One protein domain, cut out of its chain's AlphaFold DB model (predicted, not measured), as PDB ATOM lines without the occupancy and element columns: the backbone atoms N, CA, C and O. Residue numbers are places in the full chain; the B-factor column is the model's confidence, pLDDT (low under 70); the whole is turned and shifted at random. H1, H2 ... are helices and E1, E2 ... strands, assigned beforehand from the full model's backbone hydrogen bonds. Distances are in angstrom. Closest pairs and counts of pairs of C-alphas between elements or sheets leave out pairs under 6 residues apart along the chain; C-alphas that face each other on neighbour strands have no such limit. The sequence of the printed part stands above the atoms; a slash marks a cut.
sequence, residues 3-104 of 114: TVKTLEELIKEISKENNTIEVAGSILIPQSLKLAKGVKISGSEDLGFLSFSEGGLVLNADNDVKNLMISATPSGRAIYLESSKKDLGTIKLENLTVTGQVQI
ATOM      1  N   THR A   3      89.994 102.808  86.494       95.12
ATOM      2  CA  THR A   3      90.400 103.991  85.732       95.12
ATOM      3  C   THR A   3      89.959 105.248  86.473       95.12
ATOM      4  O   THR A   3      88.799 105.365  86.863       95.12
ATOM      5  N   VAL A   4      90.886 106.182  86.667       95.25
ATOM      6  CA  VAL A   4      90.665 107.463  87.342       95.25
ATOM      7  C   VAL A   4      90.972 108.616  86.396       95.25
ATOM      8  O   VAL A   4      91.901 108.555  85.584       95.25
ATOM      9  N   LYS A   5      90.175 109.676  86.498       93.50
ATOM     10  CA  LYS A   5      90.324 110.907  85.707       93.50
ATOM     11  C   LYS A   5      90.395 112.154  86.577       93.50
ATOM     12  O   LYS A   5      90.811 113.204  86.097       93.50
ATOM     13  N   THR A   6      89.992 112.050  87.841       94.75
ATOM     14  CA  THR A   6      89.957 113.177  88.773       94.75
ATOM     15  C   THR A   6      90.890 112.962  89.959       94.75
ATOM     16  O   THR A   6      91.262 111.837  90.301       94.75
ATOM     17  N   LEU A   7      91.254 114.064  90.619       96.38
ATOM     18  CA  LEU A   7      92.054 114.024  91.841       96.38
ATOM     19  C   LEU A   7      91.340 113.262  92.968       96.38
ATOM     20  O   LEU A   7      91.981 112.497  93.682       96.38
ATOM     21  N   GLU A   8      90.027 113.443  93.122       96.31
ATOM     22  CA  GLU A   8      89.246 112.791  94.182       96.31
ATOM     23  C   GLU A   8      89.234 111.267  94.029       96.31
ATOM     24  O   GLU A   8      89.475 110.537  94.995       96.31
ATOM     25  N   GLU A   9      89.019 110.782  92.804       96.00
ATOM     26  CA  GLU A   9      89.115 109.359  92.475       96.00
ATOM     27  C   GLU A   9      90.522 108.831  92.749       96.00
ATOM     28  O   GLU A   9      90.678 107.798  93.399       96.00
ATOM     29  N   LEU A  10      91.551 109.563  92.311       96.75
ATOM     30  CA  LEU A  10      92.936 109.166  92.522       96.75
ATOM     31  C   LEU A  10      93.264 109.048  94.018       96.75
ATOM     32  O   LEU A  10      93.780 108.014  94.433       96.75
ATOM     33  N   ILE A  11      92.915 110.049  94.836       96.81
ATOM     34  CA  ILE A  11      93.136 110.043  96.294       96.81
ATOM     35  C   ILE A  11      92.424 108.856  96.951       96.81
ATOM     36  O   ILE A  11      93.004 108.158  97.788       96.81
ATOM     37  N   LYS A  12      91.172 108.602  96.561       96.75
ATOM     38  CA  LYS A  12      90.394 107.480  97.087       96.75
ATOM     39  C   LYS A  12      91.049 106.144  96.747       96.75
ATOM     40  O   LYS A  12      91.170 105.284  97.618       96.75
ATOM     41  N   GLU A  13      91.478 105.957  95.503       97.25
ATOM     42  CA  GLU A  13      91.983 104.671  95.031       97.25
ATOM     43  C   GLU A  13      93.428 104.385  95.467       97.25
ATOM     44  O   GLU A  13      93.722 103.228  95.778       97.25
ATOM     45  N   ILE A  14      94.307 105.396  95.575       96.69
ATOM     46  CA  ILE A  14      95.707 105.213  96.023       96.69
ATOM     47  C   ILE A  14      95.814 104.824  97.502       96.69
ATOM     48  O   ILE A  14      96.845 104.306  97.929       96.69
ATOM     49  N   SER A  15      94.759 105.079  98.282       95.75
ATOM     50  CA  SER A  15      94.693 104.742  99.707       95.75
ATOM     51  C   SER A  15      94.399 103.260  99.970       95.75
ATOM     52  O   SER A  15      94.579 102.785 101.092       95.75
ATOM     53  N   LYS A  16      93.971 102.511  98.944       96.44
ATOM     54  CA  LYS A  16      93.626 101.088  99.047       96.44
ATOM     55  C   LYS A  16      94.844 100.223  98.742       96.44
ATOM     56  O   LYS A  16      95.411 100.309  97.657       96.44
ATOM     57  N   GLU A  17      95.229  99.360  99.677       95.00
ATOM     58  CA  GLU A  17      96.349  98.436  99.472       95.00
ATOM     59  C   GLU A  17      96.101  97.467  98.305       95.00
ATOM     60  O   GLU A  17      94.971  97.041  98.061       95.00
ATOM     61  N   ASN A  18      97.174  97.092  97.601       95.19
ATOM     62  CA  ASN A  18      97.172  96.152  96.467       95.19
ATOM     63  C   ASN A  18      96.231  96.533  95.309       95.19
ATOM     64  O   ASN A  18      95.814  95.678  94.524       95.19
ATOM     65  N   ASN A  19      95.887  97.816  95.190       97.19
ATOM     66  CA  ASN A  19      95.016  98.296  94.128       97.19
ATOM     67  C   ASN A  19      95.782  98.499  92.812       97.19
ATOM     68  O   ASN A  19      96.980  98.766  92.807       97.19
ATOM     69  N   THR A  20      95.086  98.386  91.682       97.62
ATOM     70  CA  THR A  20      95.642  98.670  90.349       97.62
ATOM     71  C   THR A  20      94.850  99.797  89.713       97.62
ATOM     72  O   THR A  20      93.647  99.646  89.481       97.62
ATOM     73  N   ILE A  21      95.529 100.899  89.426       97.50
ATOM     74  CA  ILE A  21      94.949 102.185  89.052       97.50
ATOM     75  C   ILE A  21      95.492 102.586  87.686       97.50
ATOM     76  O   ILE A  21      96.697 102.531  87.458       97.50
ATOM     77  N   GLU A  22      94.605 103.021  86.804       96.69
ATOM     78  CA  GLU A  22      94.958 103.615  85.522       96.69
ATOM     79  C   GLU A  22      94.566 105.095  85.509       96.69
ATOM     80  O   GLU A  22      93.410 105.436  85.738       96.69
ATOM     81  N   VAL A  23      95.517 105.980  85.237       96.19
ATOM     82  CA  VAL A  23      95.309 107.422  85.107       96.19
ATOM     83  C   VAL A  23      95.026 107.736  83.641       96.19
ATOM     84  O   VAL A  23      95.933 107.683  82.811       96.19
ATOM     85  N   ALA A  24      93.774 108.078  83.334       92.81
ATOM     86  CA  ALA A  24      93.297 108.330  81.971       92.81
ATOM     87  C   ALA A  24      93.198 109.827  81.621       92.81
ATOM     88  O   ALA A  24      92.267 110.256  80.937       92.81
ATOM     89  N   GLY A  25      94.118 110.642  82.141       89.62
ATOM     90  CA  GLY A  25      94.140 112.077  81.875       89.62
ATOM     91  C   GLY A  25      95.216 112.837  82.644       89.62
ATOM     92  O   GLY A  25      96.142 112.251  83.206       89.62
ATOM     93  N   SER A  26      95.059 114.159  82.660       94.12
ATOM     94  CA  SER A  26      95.941 115.097  83.353       94.12
ATOM     95  C   SER A  26      95.334 115.526  84.681       94.12
ATOM     96  O   SER A  26      94.268 116.140  84.706       94.12
ATOM     97  N   ILE A  27      96.020 115.236  85.784       96.12
ATOM     98  CA  ILE A  27      95.561 115.543  87.139       96.12
ATOM     99  C   ILE A  27      96.512 116.562  87.769       96.12
ATOM    100  O   ILE A  27      97.712 116.317  87.914       96.12
ATOM    101  N   LEU A  28      95.953 117.710  88.158       96.50
ATOM    102  CA  LEU A  28      96.634 118.707  88.981       96.50
ATOM    103  C   LEU A  28      96.509 118.315  90.452       96.50
ATOM    104  O   LEU A  28      95.418 118.007  90.933       96.50
ATOM    105  N   ILE A  29      97.629 118.336  91.161       97.56
ATOM    106  CA  ILE A  29      97.748 117.823  92.516       97.56
ATOM    107  C   ILE A  29      98.404 118.907  93.383       97.56
ATOM    108  O   ILE A  29      99.545 119.288  93.129       97.56
ATOM    109  N   PRO A  30      97.726 119.411  94.424       96.00
ATOM    110  CA  PRO A  30      98.250 120.517  95.222       96.00
ATOM    111  C   PRO A  30      99.400 120.113  96.158       96.00
ATOM    112  O   PRO A  30     100.173 120.971  96.562       96.00
ATOM    113  N   GLN A  31      99.510 118.831  96.517       95.00
ATOM    114  CA  GLN A  31     100.454 118.319  97.515       95.00
ATOM    115  C   GLN A  31     100.890 116.882  97.196       95.00
ATOM    116  O   GLN A  31     100.317 116.230  96.325       95.00
ATOM    117  N   SER A  32     101.842 116.339  97.956       96.19
ATOM    118  CA  SER A  32     102.286 114.955  97.786       96.19
ATOM    119  C   SER A  32     101.158 113.922  97.887       96.19
ATOM    120  O   SER A  32     100.282 114.016  98.751       96.19
ATOM    121  N   LEU A  33     101.240 112.878  97.057       96.81
ATOM    122  CA  LEU A  33     100.341 111.723  97.099       96.81
ATOM    123  C   LEU A  33     101.082 110.492  97.588       96.81
ATOM    124  O   LEU A  33     102.096 110.108  97.014       96.81
ATOM    125  N   LYS A  34     100.546 109.852  98.624       95.88
ATOM    126  CA  LYS A  34     101.121 108.648  99.217       95.88
ATOM    127  C   LYS A  34     100.416 107.401  98.737       95.88
ATOM    128  O   LYS A  34      99.227 107.221  98.985       95.88
ATOM    129  N   LEU A  35     101.183 106.528  98.095       96.19
ATOM    130  CA  LEU A  35     100.709 105.217  97.696       96.19
ATOM    131  C   LEU A  35     100.621 104.296  98.918       96.19
ATOM    132  O   LEU A  35     101.550 104.180  99.728       96.19
ATOM    133  N   ALA A  36      99.489 103.610  99.048       95.25
ATOM    134  CA  ALA A  36      99.376 102.475  99.948       95.25
ATOM    135  C   ALA A  36     100.276 101.316  99.475       95.25
ATOM    136  O   ALA A  36     100.759 101.291  98.338       95.25
ATOM    137  N   LYS A  37     100.524 100.343 100.357       94.00
ATOM    138  CA  LYS A  37     101.349  99.172 100.034       94.00
ATOM    139  C   LYS A  37     100.760  98.411  98.839       94.00
ATOM    140  O   LYS A  37      99.547  98.217  98.772       94.00
ATOM    141  N   GLY A  38     101.605  97.959  97.916       95.69
ATOM    142  CA  GLY A  38     101.177  97.099  96.808       95.69
ATOM    143  C   GLY A  38     100.420  97.820  95.689       95.69
ATOM    144  O   GLY A  38      99.980  97.174  94.739       95.69
ATOM    145  N   VAL A  39     100.216  99.139  95.799       97.62
ATOM    146  CA  VAL A  39      99.509  99.913  94.774       97.62
ATOM    147  C   VAL A  39     100.325  99.947  93.490       97.62
ATOM    148  O   VAL A  39     101.517 100.261  93.502       97.62
ATOM    149  N   LYS A  40      99.638  99.663  92.388       98.06
ATOM    150  CA  LYS A  40     100.135  99.781  91.025       98.06
ATOM    151  C   LYS A  40      99.411 100.930  90.345       98.06
ATOM    152  O   LYS A  40      98.183 100.926  90.305       98.06
ATOM    153  N   ILE A  41     100.149 101.888  89.811       97.50
ATOM    154  CA  ILE A  41      99.605 103.034  89.091       97.50
ATOM    155  C   ILE A  41     100.218 103.088  87.693       97.50
ATOM    156  O   ILE A  41     101.436 103.011  87.529       97.50
ATOM    157  N   SER A  42      99.367 103.196  86.680       96.81
ATOM    158  CA  SER A  42      99.787 103.320  85.290       96.81
ATOM    159  C   SER A  42      99.092 104.468  84.586       96.81
ATOM    160  O   SER A  42      97.929 104.723  84.868       96.81
ATOM    161  N   GLY A  43      99.748 105.145  83.650       94.88
ATOM    162  CA  GLY A  43      99.036 106.010  82.708       94.88
ATOM    163  C   GLY A  43      98.403 105.213  81.567       94.88
ATOM    164  O   GLY A  43      98.876 104.122  81.235       94.88
ATOM    165  N   SER A  44      97.336 105.763  80.983       89.00
ATOM    166  CA  SER A  44      96.727 105.269  79.739       89.00
ATOM    167  C   SER A  44      97.640 105.499  78.522       89.00
ATOM    168  O   SER A  44      98.668 106.162  78.644       89.00
ATOM    169  N   GLU A  45      97.265 104.970  77.349       71.00
ATOM    170  CA  GLU A  45      98.094 104.874  76.124       71.00
ATOM    171  C   GLU A  45      98.820 106.170  75.691       71.00
ATOM    172  O   GLU A  45      99.937 106.082  75.188       71.00
ATOM    173  N   ASP A  46      98.271 107.355  75.986       69.19
ATOM    174  CA  ASP A  46      98.874 108.666  75.671       69.19
ATOM    175  C   ASP A  46      99.691 109.307  76.823       69.19
ATOM    176  O   ASP A  46      99.962 110.506  76.804       69.19
ATOM    177  N   LEU A  47     100.109 108.507  77.815       68.62
ATOM    178  CA  LEU A  47     100.773 108.887  79.075       68.62
ATOM    179  C   LEU A  47      99.882 109.724  80.010       68.62
ATOM    180  O   LEU A  47      99.662 110.918  79.825       68.62
ATOM    181  N   GLY A  48      99.426 109.101  81.100       89.81
ATOM    182  CA  GLY A  48      98.756 109.812  82.192       89.81
ATOM    183  C   GLY A  48      99.683 110.867  82.808       89.81
ATOM    184  O   GLY A  48     100.861 110.595  83.062       89.81
ATOM    185  N   PHE A  49      99.161 112.070  83.051       95.44
ATOM    186  CA  PHE A  49      99.953 113.203  83.532       95.44
ATOM    187  C   PHE A  49      99.583 113.570  84.968       95.44
ATOM    188  O   PHE A  49      98.424 113.838  85.278       95.44
ATOM    189  N   LEU A  50     100.583 113.611  85.846       97.12
ATOM    190  CA  LEU A  50     100.450 114.024  87.239       97.12
ATOM    191  C   LEU A  50     101.299 115.275  87.463       97.12
ATOM    192  O   LEU A  50     102.525 115.221  87.371       97.12
ATOM    193  N   SER A  51     100.655 116.395  87.778       97.19
ATOM    194  CA  SER A  51     101.335 117.668  88.017       97.19
ATOM    195  C   SER A  51     101.170 118.096  89.464       97.19
ATOM    196  O   SER A  51     100.084 118.481  89.885       97.19
ATOM    197  N   PHE A  52     102.264 118.073  90.207       97.56
ATOM    198  CA  PHE A  52     102.353 118.469  91.600       97.56
ATOM    199  C   PHE A  52     102.717 119.951  91.708       97.56
ATOM    200  O   PHE A  52     103.769 120.372  91.225       97.56
ATOM    201  N   SER A  53     101.859 120.740  92.357       94.94
ATOM    202  CA  SER A  53     102.188 122.113  92.760       94.94
ATOM    203  C   SER A  53     103.247 122.111  93.857       94.94
ATOM    204  O   SER A  53     104.210 122.863  93.780       94.94
ATOM    205  N   GLU A  54     103.099 121.212  94.830       93.19
ATOM    206  CA  GLU A  54     104.056 120.978  95.905       93.19
ATOM    207  C   GLU A  54     104.263 119.472  96.103       93.19
ATOM    208  O   GLU A  54     103.324 118.674  96.026       93.19
ATOM    209  N   GLY A  55     105.500 119.072  96.397       92.94
ATOM    210  CA  GLY A  55     105.832 117.676  96.684       92.94
ATOM    211  C   GLY A  55     105.870 116.766  95.451       92.94
ATOM    212  O   GLY A  55     106.393 117.151  94.408       92.94
ATOM    213  N   GLY A  56     105.377 115.534  95.601       96.56
ATOM    214  CA  GLY A  56     105.409 114.512  94.552       96.56
ATOM    215  C   GLY A  56     104.788 113.178  94.960       96.56
ATOM    216  O   GLY A  56     104.083 113.070  95.966       96.56
ATOM    217  N   LEU A  57     105.061 112.143  94.171       97.31
ATOM    218  CA  LEU A  57     104.586 110.788  94.410       97.31
ATOM    219  C   LEU A  57     105.438 110.093  95.477       97.31
ATOM    220  O   LEU A  57     106.628 109.826  95.288       97.31
ATOM    221  N   VAL A  58     104.806 109.775  96.599       96.12
ATOM    222  CA  VAL A  58     105.413 109.093  97.737       96.12
ATOM    223  C   VAL A  58     105.198 107.593  97.613       96.12
ATOM    224  O   VAL A  58     104.069 107.102  97.682       96.12
ATOM    225  N   LEU A  59     106.304 106.874  97.464       95.00
ATOM    226  CA  LEU A  59     106.347 105.425  97.357       95.00
ATOM    227  C   LEU A  59     106.417 104.757  98.738       95.00
ATOM    228  O   LEU A  59     106.987 105.275  99.706       95.00
ATOM    229  N   ASN A  60     105.878 103.549  98.776       92.62
ATOM    230  CA  ASN A  60     105.823 102.601  99.875       92.62
ATOM    231  C   ASN A  60     106.236 101.206  99.354       92.62
ATOM    232  O   ASN A  60     106.704 101.058  98.223       92.62
ATOM    233  N   ALA A  61     106.111 100.178 100.192       91.75
ATOM    234  CA  ALA A  61     106.476  98.819  99.819       91.75
ATOM    235  C   ALA A  61     105.595  98.270  98.682       91.75
ATOM    236  O   ALA A  61     104.388  98.523  98.640       91.75
ATOM    237  N   ASP A  62     106.208  97.476  97.807       94.44
ATOM    238  CA  ASP A  62     105.547  96.764  96.707       94.44
ATOM    239  C   ASP A  62     104.830  97.663  95.676       94.44
ATOM    240  O   ASP A  62     103.857  97.243  95.051       94.44
ATOM    241  N   ASN A  63     105.273  98.915  95.499       96.00
ATOM    242  CA  ASN A  63     104.659  99.819  94.524       96.00
ATOM    243  C   ASN A  63     105.188  99.650  93.097       96.00
ATOM    244  O   ASN A  63     106.379  99.463  92.867       96.00
ATOM    245  N   ASP A  64     104.283  99.798  92.134       97.75
ATOM    246  CA  ASP A  64     104.565  99.739  90.698       97.75
ATOM    247  C   ASP A  64     104.049 101.027  90.045       97.75
ATOM    248  O   ASP A  64     102.864 101.340  90.153       97.75
ATOM    249  N   VAL A  65     104.932 101.808  89.429       97.62
ATOM    250  CA  VAL A  65     104.606 103.083  88.780       97.62
ATOM    251  C   VAL A  65     105.072 103.000  87.337       97.62
ATOM    252  O   VAL A  65     106.276 102.884  87.089       97.62
ATOM    253  N   LYS A  66     104.138 103.082  86.385       96.38
ATOM    254  CA  LYS A  66     104.477 102.932  84.966       96.38
ATOM    255  C   LYS A  66     103.754 103.874  84.012       96.38
ATOM    256  O   LYS A  66     102.637 104.285  84.288       96.38
ATOM    257  N   ASN A  67     104.333 104.148  82.846       96.00
ATOM    258  CA  ASN A  67     103.673 104.888  81.755       96.00
ATOM    259  C   ASN A  67     103.093 106.251  82.188       96.00
ATOM    260  O   ASN A  67     101.983 106.603  81.800       96.00
ATOM    261  N   LEU A  68     103.801 107.001  83.035       96.62
ATOM    262  CA  LEU A  68     103.331 108.286  83.561       96.62
ATOM    263  C   LEU A  68     104.319 109.405  83.252       96.62
ATOM    264  O   LEU A  68     105.538 109.227  83.320       96.62
ATOM    265  N   MET A  69     103.773 110.591  83.006       96.19
ATOM    266  CA  MET A  69     104.521 111.835  83.076       96.19
ATOM    267  C   MET A  69     104.237 112.501  84.428       96.19
ATOM    268  O   MET A  69     103.091 112.785  84.768       96.19
ATOM    269  N   ILE A  70     105.285 112.720  85.218       97.25
ATOM    270  CA  ILE A  70     105.199 113.271  86.571       97.25
ATOM    271  C   ILE A  70     105.975 114.583  86.600       97.25
ATOM    272  O   ILE A  70     107.186 114.601  86.392       97.25
ATOM    273  N   SER A  71     105.290 115.685  86.882       97.19
ATOM    274  CA  SER A  71     105.908 117.002  87.006       97.19
ATOM    275  C   SER A  71     105.756 117.519  88.424       97.19
ATOM    276  O   SER A  71     104.643 117.632  88.916       97.19
ATOM    277  N   ALA A  72     106.863 117.866  89.066       96.81
ATOM    278  CA  ALA A  72     106.897 118.670  90.282       96.81
ATOM    279  C   ALA A  72     107.652 119.979  90.009       96.81
ATOM    280  O   ALA A  72     108.070 120.251  88.878       96.81
ATOM    281  N   THR A  73     107.867 120.795  91.043       93.81
ATOM    282  CA  THR A  73     108.808 121.917  90.936       93.81
ATOM    283  C   THR A  73     110.208 121.393  90.562       93.81
ATOM    284  O   THR A  73     110.585 120.303  91.001       93.81
ATOM    285  N   PRO A  74     111.022 122.125  89.770       89.19
ATOM    286  CA  PRO A  74     112.324 121.620  89.313       89.19
ATOM    287  C   PRO A  74     113.286 121.222  90.444       89.19
ATOM    288  O   PRO A  74     114.096 120.312  90.286       89.19
ATOM    289  N   SER A  75     113.187 121.881  91.601       90.44
ATOM    290  CA  SER A  75     113.933 121.554  92.821       90.44
ATOM    291  C   SER A  75     113.174 120.627  93.783       90.44
ATOM    292  O   SER A  75     113.727 120.232  94.808       90.44
ATOM    293  N   GLY A  76     111.923 120.282  93.478       92.62
ATOM    294  CA  GLY A  76     111.053 119.438  94.286       92.62
ATOM    295  C   GLY A  76     111.262 117.948  94.039       92.62
ATOM    296  O   GLY A  76     111.811 117.520  93.025       92.62
ATOM    297  N   ARG A  77     110.806 117.132  94.989       94.44
ATOM    298  CA  ARG A  77     110.874 115.669  94.903       94.44
ATOM    299  C   ARG A  77     109.629 115.140  94.216       94.44
ATOM    300  O   ARG A  77     108.608 114.968  94.867       94.44
ATOM    301  N   ALA A  78     109.747 114.865  92.924       97.06
ATOM    302  CA  ALA A  78     108.671 114.357  92.086       97.06
ATOM    303  C   ALA A  78     108.315 112.902  92.404       97.06
ATOM    304  O   ALA A  78     107.147 112.531  92.367       97.06
ATOM    305  N   ILE A  79     109.312 112.081  92.743       97.25
ATOM    306  CA  ILE A  79     109.116 110.707  93.215       97.25
ATOM    307  C   ILE A  79     110.060 110.478  94.384       97.25
ATOM    308  O   ILE A  79     111.265 110.708  94.250       97.25
ATOM    309  N   TYR A  80     109.548 110.016  95.524       95.06
ATOM    310  CA  TYR A  80     110.406 109.701  96.660       95.06
ATOM    311  C   TYR A  80     109.846 108.642  97.602       95.06
ATOM    312  O   TYR A  80     108.647 108.399  97.654       95.06
ATOM    313  N   LEU A  81     110.727 108.010  98.376       90.81
ATOM    314  CA  LEU A  81     110.326 107.141  99.481       90.81
ATOM    315  C   LEU A  81     110.080 107.941 100.760       90.81
ATOM    316  O   LEU A  81     110.885 108.789 101.137       90.81
ATOM    317  N   GLU A  82     109.013 107.603 101.479       75.69
ATOM    318  CA  GLU A  82     108.799 108.045 102.871       75.69
ATOM    319  C   GLU A  82     109.325 107.021 103.890       75.69
ATOM    320  O   GLU A  82     109.497 107.309 105.070       75.69
ATOM    321  N   SER A  83     109.598 105.801 103.434       66.06
ATOM    322  CA  SER A  83     109.825 104.647 104.290       66.06
ATOM    323  C   SER A  83     111.272 104.515 104.785       66.06
ATOM    324  O   SER A  83     112.205 104.389 103.996       66.06
ATOM    325  N   SER A  84     111.421 104.397 106.108       62.97
ATOM    326  CA  SER A  84     112.572 103.793 106.800       62.97
ATOM    327  C   SER A  84     112.396 102.281 107.040       62.97
ATOM    328  O   SER A  84     113.111 101.694 107.856       62.97
ATOM    329  N   LYS A  85     111.420 101.631 106.382       64.25
ATOM    330  CA  LYS A  85     111.121 100.207 106.592       64.25
ATOM    331  C   LYS A  85     112.313  99.335 106.221       64.25
ATOM    332  O   LYS A  85     113.000  99.567 105.232       64.25
ATOM    333  N   LYS A  86     112.483  98.281 107.023       64.75
ATOM    334  CA  LYS A  86     113.526  97.263 106.862       64.75
ATOM    335  C   LYS A  86     113.426  96.530 105.520       64.75
ATOM    336  O   LYS A  86     114.451  96.109 105.000       64.75
ATOM    337  N   ASP A  87     112.211  96.400 104.989       80.50
ATOM    338  CA  ASP A  87     111.939  95.765 103.705       80.50
ATOM    339  C   ASP A  87     110.932  96.599 102.898       80.50
ATOM    340  O   ASP A  87     109.866  96.969 103.399       80.50
ATOM    341  N   LEU A  88     111.309  96.925 101.663       85.31
ATOM    342  CA  LEU A  88     110.479  97.638 100.691       85.31
ATOM    343  C   LEU A  88     109.804  96.683  99.699       85.31
ATOM    344  O   LEU A  88     109.027  97.140  98.860       85.31
ATOM    345  N   GLY A  89     110.096  95.384  99.780       89.38
ATOM    346  CA  GLY A  89     109.684  94.421  98.774       89.38
ATOM    347  C   GLY A  89     110.182  94.845  97.395       89.38
ATOM    348  O   GLY A  89     111.351  95.203  97.227       89.38
ATOM    349  N   THR A  90     109.292  94.834  96.403       92.25
ATOM    350  CA  THR A  90     109.647  95.220  95.028       92.25
ATOM    351  C   THR A  90     109.045  96.563  94.642       92.25
ATOM    352  O   THR A  90     107.837  96.676  94.479       92.25
ATOM    353  N   ILE A  91     109.893  97.561  94.398       94.19
ATOM    354  CA  ILE A  91     109.472  98.817  93.769       94.19
ATOM    355  C   ILE A  91     109.811  98.760  92.280       94.19
ATOM    356  O   ILE A  91     110.962  98.503  91.923       94.19
ATOM    357  N   LYS A  92     108.828  99.020  91.415       96.81
ATOM    358  CA  LYS A  92     109.009  99.093  89.959       96.81
ATOM    359  C   LYS A  92     108.707 100.495  89.457       96.81
ATOM    360  O   LYS A  92     107.650 101.039  89.757       96.81
ATOM    361  N   LEU A  93     109.643 101.057  88.699       96.62
ATOM    362  CA  LEU A  93     109.497 102.320  87.982       96.62
ATOM    363  C   LEU A  93     109.783 102.045  86.506       96.62
ATOM    364  O   LEU A  93     110.903 101.662  86.170       96.62
ATOM    365  N   GLU A  94     108.789 102.203  85.637       96.19
ATOM    366  CA  GLU A  94     108.881 101.796  84.229       96.19
ATOM    367  C   GLU A  94     108.299 102.870  83.304       96.19
ATOM    368  O   GLU A  94     107.208 103.370  83.541       96.19
ATOM    369  N   ASN A  95     109.000 103.229  82.226       95.12
ATOM    370  CA  ASN A  95     108.499 104.185  81.229       95.12
ATOM    371  C   ASN A  95     107.939 105.491  81.850       95.12
ATOM    372  O   ASN A  95     106.764 105.829  81.697       95.12
ATOM    373  N   LEU A  96     108.782 106.191  82.615       95.94
ATOM    374  CA  LEU A  96     108.421 107.436  83.293       95.94
ATOM    375  C   LEU A  96     109.145 108.626  82.670       95.94
ATOM    376  O   LEU A  96     110.356 108.579  82.459       95.94
ATOM    377  N   THR A  97     108.416 109.721  82.465       95.62
ATOM    378  CA  THR A  97     109.007 111.044  82.212       95.62
ATOM    379  C   THR A  97     108.842 111.885  83.468       95.62
ATOM    380  O   THR A  97     107.717 112.087  83.917       95.62
ATOM    381  N   VAL A  98     109.940 112.359  84.059       96.38
ATOM    382  CA  VAL A  98     109.898 113.044  85.360       96.38
ATOM    383  C   VAL A  98     110.570 114.413  85.295       96.38
ATOM    384  O   VAL A  98     111.740 114.507  84.931       96.38
ATOM    385  N   THR A  99     109.849 115.454  85.716       97.00
ATOM    386  CA  THR A  99     110.386 116.799  85.976       97.00
ATOM    387  C   THR A  99     110.469 117.027  87.483       97.00
ATOM    388  O   THR A  99     109.466 116.904  88.185       97.00
ATOM    389  N   GLY A 100     111.663 117.362  87.977       95.50
ATOM    390  CA  GLY A 100     111.986 117.455  89.403       95.50
ATOM    391  C   GLY A 100     113.026 116.404  89.797       95.50
ATOM    392  O   GLY A 100     113.855 116.002  88.983       95.50
ATOM    393  N   GLN A 101     112.991 115.946  91.046       95.56
ATOM    394  CA  GLN A 101     113.924 114.949  91.577       95.56
ATOM    395  C   GLN A 101     113.256 113.585  91.768       95.56
ATOM    396  O   GLN A 101     112.160 113.488  92.324       95.56
ATOM    397  N   VAL A 102     113.966 112.522  91.387       95.50
ATOM    398  CA  VAL A 102     113.653 111.142  91.779       95.50
ATOM    399  C   VAL A 102     114.607 110.745  92.906       95.50
ATOM    400  O   VAL A 102     115.816 110.665  92.696       95.50
ATOM    401  N   GLN A 103     114.076 110.515  94.108       92.38
ATOM    402  CA  GLN A 103     114.860 110.211  95.306       92.38
ATOM    403  C   GLN A 103     114.451 108.871  95.927       92.38
ATOM    404  O   GLN A 103     113.430 108.756  96.596       92.38
ATOM    405  N   ILE A 104     115.306 107.859  95.826       83.81
ATOM    406  CA  ILE A 104     115.120 106.571  96.507       83.81
ATOM    407  C   ILE A 104     116.371 106.330  97.341       83.81
ATOM    408  O   ILE A 104     117.429 106.068  96.779       83.81
TER     409      ILE A 104
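AT A GLANCE: This is residues 3 to 104 of the 114 residues of an uncharacterized protein of Helcococcus kunzii ATCC 51366 (UniProt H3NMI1). The chain is wound in stacked turns, a short solenoid: E1 and E2 make the first turn, E3, E4 and E5 the next, then E6 and E7, then E8 and E9, and helix H1 caps the end at E1 and E2. A twisted branched sheet, E1 E2 E3 E4 E6 E8, wraps round two sides of the turns, with a corner where E6 and E8 bend, and a small sheet in the order E5 E7 E9 makes another wall, partly face to face with it. The printed part has 102 residues, mostly strand, with one named helix followed by nine named strands, E1 to E9; both sheets are parallel. It is compact, with a radius of gyration of the C-alphas of 12.1 A and spans of 34 by 30 by 23 A.

IN THESE COORDINATES: H1, residues 7 to 14, begins at C-alpha 7 (92.054, 114.024, 91.841) and is 10.4 A long. E1 is residues 20 to 23, E2 26 to 29, E3 40 to 43, E4 48 to 52, 13.3 A long, and E5 57 to 59. E6, residues 64 to 71, is 17.7 A long and bends by 89 degrees at residue 67. E7 is residues 77 to 81. E8, residues 92 to 99, is 18.2 A long and bends by 85 degrees at residue 95. E9, residues 101 to 103, ends at C-alpha 103 (114.860, 110.211, 95.306).

HOW THE PARTS SIT: E6 has E3, beside residues 64 to 68, and E4, beside residues 68 to 71, on one side and E8 on the other side. N 66 and O 41 are 2.9 A apart, N 71 and O 50 2.8 A, and N 70 and O 97 2.8 A, each within hydrogen-bond range. E1 is the parallel neighbour of E3, with N 23 and O 42 at 2.7 A, and E2 that of E4, with N 29 and O 51 at 2.8 A. H1 is on this sheet at a height of 7.6 A, with Leu 7 and Ile 27 of E2 6.1 A apart at their C-alphas, the closest of H1 and E2; every O i to N i+4 pair of H1 is within hydrogen-bond range. In the second sheet, E7 is the parallel neighbour of E5, with N 59 and O 80 within hydrogen-bond range at 2.8 A, and of E9, with N 103 and O 79 within hydrogen-bond range at 2.8 A. The two sheets form a sandwich, two sheets face to face, 8.8 A centre to centre where they face each other, with best planes 33 degrees apart. Residues 33 to 34 pair in parallel with residues 57 to 58 of E5, and residues 3 to 4 with residues 22 to 23 of E1.

THE WHOLE: The two C-alphas farthest apart, those of Asp 46 and Lys 86, are 36.3 A apart. The printed part has no cut and no long link; E2 to E3 and E7 to E8, with 10 residues each, are short and the others tight. The mean pLDDT of the printed part is 92.8, and residues 46 to 47 and 83 to 86 are under 70.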